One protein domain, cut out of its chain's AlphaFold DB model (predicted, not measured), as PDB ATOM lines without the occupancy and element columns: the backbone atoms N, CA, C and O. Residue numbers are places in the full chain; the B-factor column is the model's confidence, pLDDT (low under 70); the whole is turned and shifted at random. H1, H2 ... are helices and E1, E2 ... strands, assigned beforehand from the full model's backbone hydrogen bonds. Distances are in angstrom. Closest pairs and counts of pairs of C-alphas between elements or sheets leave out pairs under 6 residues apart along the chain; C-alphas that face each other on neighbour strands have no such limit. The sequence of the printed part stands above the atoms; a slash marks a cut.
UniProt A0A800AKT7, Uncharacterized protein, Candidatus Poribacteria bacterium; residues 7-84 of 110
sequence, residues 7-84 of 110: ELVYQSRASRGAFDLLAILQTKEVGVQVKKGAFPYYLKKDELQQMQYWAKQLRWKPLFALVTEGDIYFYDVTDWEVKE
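Overview. This is residues 7 to 84 of the 110 residues of an uncharacterized protein of Candidatus Poribacteria bacterium (UniProt A0A800AKT7). A strongly twisted, curled sheet of five strands has one helix, H1, packed slantwise over one of its faces, with no named helix on the other face. The strands E3 and E5 make the middle of the sheet under the helix, and the short strand E4 stands off from the sheet and leads straight into H1. The printed part has 78 residues with six named strands and one named helix, in the order E1, E2, E3, E4, H1, E5, E6. The sheet is mixed, in the order E1, E2, E3, E5, E6, with E3 and E5 parallel and the other neighbours antiparallel, and the class is mixed, helices and strands. The whole is compact, with a radius of gyration of the C-alphas of 12.2 A and spans of 32 by 30 by 19 A.

Arrangement. Inner strands E3, residues 28 to 36, and E5, residues 61 to 67, are parallel at 27 degrees, with N 63 and O 31 2.8 A apart, within hydrogen-bond range. E2, residues 21 to 25, is the antiparallel neighbour of E3 and forms a hairpin with it, with N 23 and O 30 at 2.8 A. Edge strand E1, residues 7 to 11, forms a hairpin with E2, with N 10 and O 22 at 2.8 A; E1, E2 and E3 are a meander, each strand the antiparallel neighbour of the one before. At the other edge, E6, residues 72 to 76, forms a hairpin with E5, with N 66 and O 73 at 2.9 A. H1, residues 45 to 58, is on one face of the sheet, giving two layers, a helix layer and a sheet layer. Its height over the sheet is 9.0 A. It lies over E5, slantwise to the strands, only just, at 32 degrees on the local plane. The closest C-alphas of H1 and E5 are those of Ala 55 and Pro 62, 5.5 A apart. Every O i to N i+4 pair of H1 is within hydrogen-bond range. E4, residues 41 to 44, pairs with no named strand; E4 and H1 meet only through their link, and E4 is apart from E3.

Along the chain. E1 begins at C-alpha 7 (267.882, 294.901, 229.582) and is 14.2 A long. E2 is 12.5 A, E3 24.9 A, E4 9.7 A and E5 19.1 A long. H1 runs 19.9 A from C-alpha 45 (273.451, 279.930, 255.112). E6, 13.6 A, ends at C-alpha 76 (272.658, 292.865, 247.257).

Size, cuts and confidence. The two C-alphas farthest apart are those of Glu 7 and Glu 84, 36.1 A. The printed part has no cut and no long link. Mean pLDDT of the printed part is 93.0, and no printed residue is under 70.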
ATOM      1  N   GLU A   7     267.903 294.922 231.042       77.00
ATOM      2  CA  GLU A   7     267.882 294.901 229.582       77.00
ATOM      3  C   GLU A   7     267.483 293.515 229.067       77.00
ATOM      4  O   GLU A   7     266.906 293.379 227.989       77.00
ATOM      5  N   LEU A   8     267.786 292.477 229.853       79.12
ATOM      6  CA  LEU A   8     267.581 291.088 229.471       79.12
ATOM      7  C   LEU A   8     267.459 290.187 230.696       79.12
ATOM      8  O   LEU A   8     268.166 290.393 231.680       79.12
ATOM      9  N   VAL A   9     266.592 289.174 230.630       82.94
ATOM     10  CA  VAL A   9     266.400 288.186 231.702       82.94
ATOM     11  C   VAL A   9     266.176 286.802 231.095       82.94
ATOM     12  O   VAL A   9     265.312 286.629 230.235       82.94
ATOM     13  N   TYR A  10     266.918 285.807 231.574       88.00
ATOM     14  CA  TYR A  10     266.787 284.402 231.190       88.00
ATOM     15  C   TYR A  10     266.821 283.490 232.408       88.00
ATOM     16  O   TYR A  10     267.377 283.839 233.444       88.00
ATOM     17  N   GLN A  11     266.303 282.272 232.258       88.38
ATOM     18  CA  GLN A  11     266.529 281.221 233.244       88.38
ATOM     19  C   GLN A  11     268.020 280.869 233.300       88.38
ATOM     20  O   GLN A  11     268.628 280.533 232.278       88.38
ATOM     21  N   SER A  12     268.611 280.912 234.494       87.38
ATOM     22  CA  SER A  12     270.010 280.540 234.663       87.38
ATOM     23  C   SER A  12     270.176 279.025 234.555       87.38
ATOM     24  O   SER A  12     269.490 278.243 235.209       87.38
ATOM     25  N   ARG A  13     271.135 278.606 233.725       88.69
ATOM     26  CA  ARG A  13     271.574 277.203 233.603       88.69
ATOM     27  C   ARG A  13     273.018 276.991 234.057       88.69
ATOM     28  O   ARG A  13     273.415 275.864 234.330       88.69
ATOM     29  N   ALA A  14     273.797 278.067 234.154       84.38
ATOM     30  CA  ALA A  14     275.227 278.013 234.455       84.38
ATOM     31  C   ALA A  14     275.529 277.929 235.962       84.38
ATOM     32  O   ALA A  14     276.576 277.418 236.347       84.38
ATOM     33  N   SER A  15     274.607 278.380 236.819       81.75
ATOM     34  CA  SER A  15     274.817 278.521 238.270       81.75
ATOM     35  C   SER A  15     274.553 277.256 239.095       81.75
ATOM     36  O   SER A  15     274.519 277.324 240.319       81.75
ATOM     37  N   ARG A  16     274.315 276.103 238.450       89.88
ATOM     38  CA  ARG A  16     273.978 274.818 239.101       89.88
ATOM     39  C   ARG A  16     272.889 274.927 240.187       89.88
ATOM     40  O   ARG A  16     272.948 274.225 241.191       89.88
ATOM     41  N   GLY A  17     271.900 275.796 239.973       89.81
ATOM     42  CA  GLY A  17     270.772 275.998 240.889       89.81
ATOM     43  C   GLY A  17     270.968 277.089 241.946       89.81
ATOM     44  O   GLY A  17     270.053 277.317 242.727       89.81
ATOM     45  N   ALA A  18     272.107 277.791 241.966       95.12
ATOM     46  CA  ALA A  18     272.327 278.905 242.897       95.12
ATOM     47  C   ALA A  18     271.588 280.197 242.507       95.12
ATOM     48  O   ALA A  18     271.416 281.080 243.339       95.12
ATOM     49  N   PHE A  19     271.178 280.307 241.243       97.44
ATOM     50  CA  PHE A  19     270.366 281.410 240.737       97.44
ATOM     51  C   PHE A  19     269.289 280.839 239.831       97.44
ATOM     52  O   PHE A  19     269.610 280.007 238.978       97.44
ATOM     53  N   ASP A  20     268.062 281.319 239.978       95.38
ATOM     54  CA  ASP A  20     266.951 280.997 239.086       95.38
ATOM     55  C   ASP A  20     267.080 281.740 237.752       95.38
ATOM     56  O   ASP A  20     266.771 281.191 236.691       95.38
ATOM     57  N   LEU A  21     267.573 282.983 237.795       94.94
ATOM     58  CA  LEU A  21     267.668 283.866 236.637       94.94
ATOM     59  C   LEU A  21     269.087 284.410 236.448       94.94
ATOM     60  O   LEU A  21     269.802 284.698 237.406       94.94
ATOM     61  N   LEU A  22     269.468 284.588 235.187       93.12
ATOM     62  CA  LEU A  22     270.538 285.480 234.759       93.12
ATOM     63  C   LEU A  22     269.879 286.722 234.169       93.12
ATOM     64  O   LEU A  22     269.054 286.610 233.263       93.12
ATOM     65  N   ALA A  23     270.268 287.891 234.655       91.44
ATOM     66  CA  ALA A  23     269.810 289.162 234.144       91.44
ATOM     67  C   ALA A  23     270.983 290.050 233.723       91.44
ATOM     68  O   ALA A  23     272.069 289.978 234.297       91.44
ATOM     69  N   ILE A  24     270.753 290.897 232.726       88.44
ATOM     70  CA  ILE A  24     271.692 291.929 232.290       88.44
ATOM     71  C   ILE A  24     271.149 293.276 232.751       88.44
ATOM     72  O   ILE A  24     270.034 293.649 232.388       88.44
ATOM     73  N   LEU A  25     271.927 293.994 233.558       86.31
ATOM     74  CA  LEU A  25     271.686 295.399 233.880       86.31
ATOM     75  C   LEU A  25     272.854 296.213 233.342       86.31
ATOM     76  O   LEU A  25     273.978 296.070 233.836       86.31
ATOM     77  N   GLN A  26     272.597 297.068 232.353       82.94
ATOM     78  CA  GLN A  26     273.655 297.777 231.635       82.94
ATOM     79  C   GLN A  26     274.709 296.789 231.103       82.94
ATOM     80  O   GLN A  26     274.407 295.881 230.342       82.94
ATOM     81  N   THR A  27     275.962 296.919 231.538       81.62
ATOM     82  CA  THR A  27     277.072 296.049 231.123       81.62
ATOM     83  C   THR A  27     277.376 294.931 232.122       81.62
ATOM     84  O   THR A  27     278.408 294.268 232.002       81.62
ATOM     85  N   LYS A  28     276.525 294.727 233.137       86.62
ATOM     86  CA  LYS A  28     276.754 293.753 234.209       86.62
ATOM     87  C   LYS A  28     275.816 292.564 234.106       86.62
ATOM     88  O   LYS A  28     274.603 292.712 233.979       86.62
ATOM     89  N   GLU A  29     276.402 291.387 234.267       91.81
ATOM     90  CA  GLU A  29     275.677 290.143 234.484       91.81
ATOM     91  C   GLU A  29     275.324 290.003 235.969       91.81
ATOM     92  O   GLU A  29     276.172 290.169 236.855       91.81
ATOM     93  N   VAL A  30     274.060 289.705 236.244       93.50
ATOM     94  CA  VAL A  30     273.507 289.588 237.593       93.50
ATOM     95  C   VAL A  30     272.799 288.249 237.721       93.50
ATOM     96  O   VAL A  30     271.891 287.935 236.955       93.50
ATOM     97  N   GLY A  31     273.215 287.451 238.700       95.62
ATOM     98  CA  GLY A  31     272.511 286.233 239.081       95.62
ATOM     99  C   GLY A  31     271.414 286.580 240.074       95.62
ATOM    100  O   GLY A  31     271.714 287.126 241.132       95.62
ATOM    101  N   VAL A  32     270.159 286.267 239.755       96.19
ATOM    102  CA  VAL A  32     269.013 286.542 240.630       96.19
ATOM    103  C   VAL A  32     268.444 285.231 241.156       96.19
ATOM    104  O   VAL A  32     268.013 284.376 240.380       96.19
ATOM    105  N   GLN A  33     268.426 285.084 242.480       97.69
ATOM    106  CA  GLN A  33     267.693 284.020 243.162       97.69
ATOM    107  C   GLN A  33     266.348 284.562 243.631       97.69
ATOM    108  O   GLN A  33     266.312 285.591 244.306       97.69
ATOM    109  N   VAL A  34     265.253 283.884 243.288       96.44
ATOM    110  CA  VAL A  34     263.896 284.365 243.561       96.44
ATOM    111  C   VAL A  34     263.234 283.475 244.602       96.44
ATOM    112  O   VAL A  34     263.172 282.255 244.468       96.44
ATOM    113  N   LYS A  35     262.676 284.083 245.648       97.38
ATOM    114  CA  LYS A  35     261.870 283.373 246.645       97.38
ATOM    115  C   LYS A  35     260.542 284.061 246.842       97.38
ATOM    116  O   LYS A  35     260.481 285.278 246.950       97.38
ATOM    117  N   LYS A  36     259.483 283.263 246.947       97.44
ATOM    118  CA  LYS A  36     258.186 283.735 247.423       97.44
ATOM    119  C   LYS A  36     258.110 283.551 248.937       97.44
ATOM    120  O   LYS A  36     258.442 282.473 249.429       97.44
ATOM    121  N   GLY A  37     257.666 284.570 249.665       96.19
ATOM    122  CA  GLY A  37     257.562 284.513 251.122       96.19
ATOM    123  C   GLY A  37     256.947 285.765 251.738       96.19
ATOM    124  O   GLY A  37     256.344 286.579 251.047       96.19
ATOM    125  N   ALA A  38     257.106 285.908 253.050       96.00
ATOM    126  CA  ALA A  38     256.703 287.079 253.821       96.00
ATOM    127  C   ALA A  38     257.809 287.431 254.825       96.00
ATOM    128  O   ALA A  38     258.683 286.602 255.092       96.00
ATOM    129  N   PHE A  39     257.772 288.643 255.375       95.12
ATOM    130  CA  PHE A  39     258.680 289.027 256.451       95.12
ATOM    131  C   PHE A  39     258.211 288.464 257.809       95.12
ATOM    132  O   PHE A  39     257.006 288.418 258.064       95.12
ATOM    133  N   PRO A  40     259.142 288.045 258.689       96.25
ATOM    134  CA  PRO A  40     260.564 287.850 258.406       96.25
ATOM    135  C   PRO A  40     260.807 286.602 257.536       96.25
ATOM    136  O   PRO A  40     260.229 285.541 257.773       96.25
ATOM    137  N   TYR A  41     261.722 286.711 256.571       97.12
ATOM    138  CA  TYR A  41     262.182 285.591 255.749       97.12
ATOM    139  C   TYR A  41     263.570 285.132 256.206       97.12
ATOM    140  O   TYR A  41     264.436 285.951 256.502       97.12
ATOM    141  N   TYR A  42     263.811 283.821 256.230       97.00
ATOM    142  CA  TYR A  42     265.090 283.248 256.652       97.00
ATOM    143  C   TYR A  42     265.800 282.601 255.463       97.00
ATOM    144  O   TYR A  42     265.441 281.505 255.027       97.00
ATOM    145  N   LEU A  43     266.828 283.274 254.942       97.06
ATOM    146  CA  LEU A  43     267.679 282.736 253.881       97.06
ATOM    147  C   LEU A  43     268.720 281.802 254.496       97.06
ATOM    148  O   LEU A  43     269.515 282.222 255.337       97.06
ATOM    149  N   LYS A  44     268.728 280.530 254.090       96.94
ATOM    150  CA  LYS A  44     269.667 279.537 254.631       96.94
ATOM    151  C   LYS A  44     271.110 279.921 254.310       96.94
ATOM    152  O   LYS A  44     271.407 280.362 253.202       96.94
ATOM    153  N   LYS A  45     272.015 279.671 255.259       96.75
ATOM    154  CA  LYS A  45     273.451 279.930 255.112       96.75
ATOM    155  C   LYS A  45     274.033 279.266 253.866       96.75
ATOM    156  O   LYS A  45     274.692 279.943 253.086       96.75
ATOM    157  N   ASP A  46     273.743 277.987 253.650       95.81
ATOM    158  CA  ASP A  46     274.255 277.251 252.488       95.81
ATOM    159  C   ASP A  46     273.753 277.837 251.163       95.81
ATOM    160  O   ASP A  46     274.488 277.862 250.181       95.81
ATOM    161  N   GLU A  47     272.515 278.341 251.131       96.69
ATOM    162  CA  GLU A  47     271.949 278.976 249.938       96.69
ATOM    163  C   GLU A  47     272.660 280.301 249.641       96.69
ATOM    164  O   GLU A  47     273.130 280.505 248.522       96.69
ATOM    165  N   LEU A  48     272.845 281.150 250.656       97.62
ATOM    166  CA  LEU A  48     273.620 282.386 250.525       97.62
ATOM    167  C   LEU A  48     275.062 282.112 250.067       97.62
ATOM    168  O   LEU A  48     275.559 282.756 249.143       97.62
ATOM    169  N   GLN A  49     275.729 281.132 250.680       96.56
ATOM    170  CA  GLN A  49     277.102 280.769 250.329       96.56
ATOM    171  C   GLN A  49     277.206 280.236 248.897       96.56
ATOM    172  O   GLN A  49     278.169 280.552 248.199       96.56
ATOM    173  N   GLN A  50     276.217 279.470 248.427       97.19
ATOM    174  CA  GLN A  50     276.165 279.032 247.032       97.19
ATOM    175  C   GLN A  50     275.989 280.206 246.072       97.19
ATOM    176  O   GLN A  50     276.707 280.264 245.071       97.19
ATOM    177  N   MET A  51     275.097 281.153 246.378       97.94
ATOM    178  CA  MET A  51     274.927 282.370 245.577       97.94
ATOM    179  C   MET A  51     276.252 283.130 245.457       97.94
ATOM    180  O   MET A  51     276.712 283.395 244.348       97.94
ATOM    181  N   GLN A  52     276.913 283.418 246.581       97.38
ATOM    182  CA  GLN A  52     278.189 284.140 246.611       97.38
ATOM    183  C   GLN A  52     279.304 283.380 245.875       97.38
ATOM    184  O   GLN A  52     280.064 283.967 245.100       97.38
ATOM    185  N   TYR A  53     279.387 282.060 246.069       97.00
ATOM    186  CA  TYR A  53     280.357 281.214 245.381       97.00
ATOM    187  C   TYR A  53     280.175 281.267 243.859       97.00
ATOM    188  O   TYR A  53     281.137 281.543 243.138       97.00
ATOM    189  N   TRP A  54     278.957 281.041 243.361       97.25
ATOM    190  CA  TRP A  54     278.685 281.016 241.922       97.25
ATOM    191  C   TRP A  54     278.767 282.394 241.281       97.25
ATOM    192  O   TRP A  54     279.305 282.499 240.181       97.25
ATOM    193  N   ALA A  55     278.331 283.446 241.975       96.06
ATOM    194  CA  ALA A  55     278.564 284.821 241.550       96.06
ATOM    195  C   ALA A  55     280.055 285.077 241.313       96.06
ATOM    196  O   ALA A  55     280.443 285.552 240.248       96.06
ATOM    197  N   LYS A  56     280.916 284.656 242.246       95.44
ATOM    198  CA  LYS A  56     282.368 284.781 242.088       95.44
ATOM    199  C   LYS A  56     282.917 283.959 240.917       95.44
ATOM    200  O   LYS A  56     283.752 284.471 240.175       95.44
ATOM    201  N   GLN A  57     282.474 282.710 240.739       96.06
ATOM    202  CA  GLN A  57     282.944 281.854 239.636       96.06
ATOM    203  C   GLN A  57     282.551 282.406 238.262       96.06
ATOM    204  O   GLN A  57     283.357 282.387 237.334       96.06
ATOM    205  N   LEU A  58     281.322 282.908 238.143       93.69
ATOM    206  CA  LEU A  58     280.753 283.406 236.892       93.69
ATOM    207  C   LEU A  58     281.030 284.898 236.665       93.69
ATOM    208  O   LEU A  58     280.751 285.408 235.590       93.69
ATOM    209  N   ARG A  59     281.619 285.586 237.654       94.19
ATOM    210  CA  ARG A  59     281.811 287.048 237.683       94.19
ATOM    211  C   ARG A  59     280.496 287.825 237.574       94.19
ATOM    212  O   ARG A  59     280.460 288.915 237.009       94.19
ATOM    213  N   TRP A  60     279.434 287.266 238.140       94.38
ATOM    214  CA  TRP A  60     278.125 287.905 238.231       94.38
ATOM    215  C   TRP A  60     277.988 288.641 239.557       94.38
ATOM    216  O   TRP A  60     278.591 288.244 240.555       94.38
ATOM    217  N   LYS A  61     277.146 289.674 239.599       93.94
ATOM    218  CA  LYS A  61     276.671 290.205 240.883       93.94
ATOM    219  C   LYS A  61     275.550 289.310 241.432       93.94
ATOM    220  O   LYS A  61     274.623 289.009 240.678       93.94
ATOM    221  N   PRO A  62     275.606 288.866 242.698       96.31
ATOM    222  CA  PRO A  62     274.532 288.095 243.303       96.31
ATOM    223  C   PRO A  62     273.417 289.027 243.776       96.31
ATOM    224  O   PRO A  62     273.655 289.979 244.518       96.31
ATOM    225  N   LEU A  63     272.187 288.716 243.397       95.75
ATOM    226  CA  LEU A  63     271.007 289.430 243.846       95.75
ATOM    227  C   LEU A  63     269.990 288.434 244.403       95.75
ATOM    228  O   LEU A  63     269.691 287.408 243.788       95.75
ATOM    229  N   PHE A  64     269.431 288.749 245.567       97.38
ATOM    230  CA  PHE A  64     268.294 288.027 246.129       97.38
ATOM    231  C   PHE A  64     267.010 288.828 245.917       97.38
ATOM    232  O   PHE A  64     266.962 290.012 246.247       97.38
ATOM    233  N   ALA A  65     265.976 288.193 245.369       96.81
ATOM    234  CA  ALA A  65     264.660 288.787 245.182       96.81
ATOM    235  C   ALA A  65     263.629 288.076 246.070       96.81
ATOM    236  O   ALA A  65     263.342 286.891 245.871       96.81
ATOM    237  N   LEU A  66     263.050 288.806 247.025       97.44
ATOM    238  CA  LEU A  66     261.930 288.329 247.830       97.44
ATOM    239  C   LEU A  66     260.621 288.871 247.258       97.44
ATOM    240  O   LEU A  66     260.375 290.074 247.268       97.44
ATOM    241  N   VAL A  67     259.778 287.964 246.785       96.19
ATOM    242  CA  VAL A  67     258.437 288.246 246.281       96.19
ATOM    243  C   VAL A  67     257.443 288.027 247.417       96.19
ATOM    244  O   VAL A  67     257.249 286.892 247.865       96.19
ATOM    245  N   THR A  68     256.814 289.104 247.876       94.56
ATOM    246  CA  THR A  68     255.705 289.054 248.836       94.56
ATOM    247  C   THR A  68     254.365 289.136 248.102       94.56
ATOM    248  O   THR A  68     254.316 289.124 246.872       94.56
ATOM    249  N   GLU A  69     253.249 289.165 248.834       90.56
ATOM    250  CA  GLU A  69     251.929 289.350 248.211       90.56
ATOM    251  C   GLU A  69     251.750 290.743 247.591       90.56
ATOM    252  O   GLU A  69     250.996 290.879 246.630       90.56
ATOM    253  N   GLY A  70     252.433 291.760 248.125       88.50
ATOM    254  CA  GLY A  70     252.254 293.156 247.716       88.50
ATOM    255  C   GLY A  70     253.385 293.732 246.870       88.50
ATOM    256  O   GLY A  70     253.134 294.652 246.098       88.50
ATOM    257  N   ASP A  71     254.608 293.208 246.996       92.38
ATOM    258  CA  ASP A  71     255.799 293.828 246.409       92.38
ATOM    259  C   ASP A  71     256.932 292.829 246.125       92.38
ATOM    260  O   ASP A  71     256.907 291.665 246.536       92.38
ATOM    261  N   ILE A  72     257.952 293.310 245.408       92.81
ATOM    262  CA  ILE A  72     259.204 292.588 245.166       92.81
ATOM    263  C   ILE A  72     260.360 293.408 245.727       92.81
ATOM    264  O   ILE A  72     260.579 294.547 245.314       92.81
ATOM    265  N   TYR A  73     261.132 292.799 246.621       94.56
ATOM    266  CA  TYR A  73     262.293 293.415 247.254       94.56
ATOM    267  C   TYR A  73     263.577 292.804 246.709       94.56
ATOM    268  O   TYR A  73     263.712 291.582 246.657       94.56
ATOM    269  N   PHE A  74     264.523 293.657 246.321       94.81
ATOM    270  CA  PHE A  74     265.816 293.260 245.770       94.81
ATOM    271  C   PHE A  74     266.919 293.553 246.787       94.81
ATOM    272  O   PHE A  74     266.959 294.643 247.358       94.81
ATOM    273  N   TYR A  75     267.830 292.605 246.982       95.56
ATOM    274  CA  TYR A  75     268.921 292.707 247.946       95.56
ATOM    275  C   TYR A  75     270.255 292.359 247.293       95.56
ATOM    276  O   TYR A  75     270.376 291.331 246.621       95.56
ATOM    277  N   ASP A  76     271.263 293.197 247.534       94.75
ATOM    278  CA  ASP A  76     272.658 292.865 247.257       94.75
ATOM    279  C   ASP A  76     273.175 291.993 248.399       94.75
ATOM    280  O   ASP A  76     273.275 292.449 249.540       94.75
ATOM    281  N   VAL A  77     273.490 290.740 248.084       95.94
ATOM    282  CA  VAL A  77     273.953 289.760 249.073       95.94
ATOM    283  C   VAL A  77     275.457 289.499 248.985       95.94
ATOM    284  O   VAL A  77     275.950 288.547 249.592       95.94
ATOM    285  N   THR A  78     276.194 290.325 248.233       95.00
ATOM    286  CA  THR A  78     277.636 290.154 247.985       95.00
ATOM    287  C   THR A  78     278.419 290.010 249.287       95.00
ATOM    288  O   THR A  78     279.156 289.039 249.443       95.00
ATOM    289  N   ASP A  79     278.179 290.916 250.237       93.38
ATOM    290  CA  ASP A  79     278.935 291.015 251.492       93.38
ATOM    291  C   ASP A  79     278.111 290.609 252.726       93.38
ATOM    292  O   ASP A  79     278.440 290.957 253.859       93.38
ATOM    293  N   TRP A  80     276.999 289.893 252.534       95.31
ATOM    294  CA  TRP A  80     276.225 289.393 253.668       95.31
ATOM    295  C   TRP A  80     276.999 288.303 254.410       95.31
ATOM    296  O   TRP A  80     277.406 287.296 253.830       95.31
ATOM    297  N   GLU A  81     277.138 288.480 255.723       92.50
ATOM    298  CA  GLU A  81     277.756 287.508 256.618       92.50
ATOM    299  C   GLU A  81     276.700 286.816 257.485       92.50
ATOM    300  O   GLU A  81     275.862 287.461 258.115       92.50
ATOM    301  N   VAL A  82     276.767 285.483 257.565       90.81
ATOM    302  CA  VAL A  82     275.863 284.674 258.394       90.81
ATOM    303  C   VAL A  82     276.665 283.885 259.420       90.81
ATOM    304  O   VAL A  82     277.395 282.946 259.084       90.81
ATOM    305  N   LYS A  83     276.500 284.254 260.695       82.06
ATOM    306  CA  LYS A  83     277.108 283.549 261.835       82.06
ATOM    307  C   LYS A  83     276.325 282.293 262.231       82.06
ATOM    308  O   LYS A  83     276.933 281.315 262.653       82.06
ATOM    309  N   GLU A  84     275.006 282.310 262.051       89.38
ATOM    310  CA  GLU A  84     274.104 281.205 262.400       89.38
ATOM    311  C   GLU A  84     273.749 280.323 261.187       89.38
ATOM    312  O   GLU A  84     274.528 280.214 260.244       89.38
TER     313      GLU A  84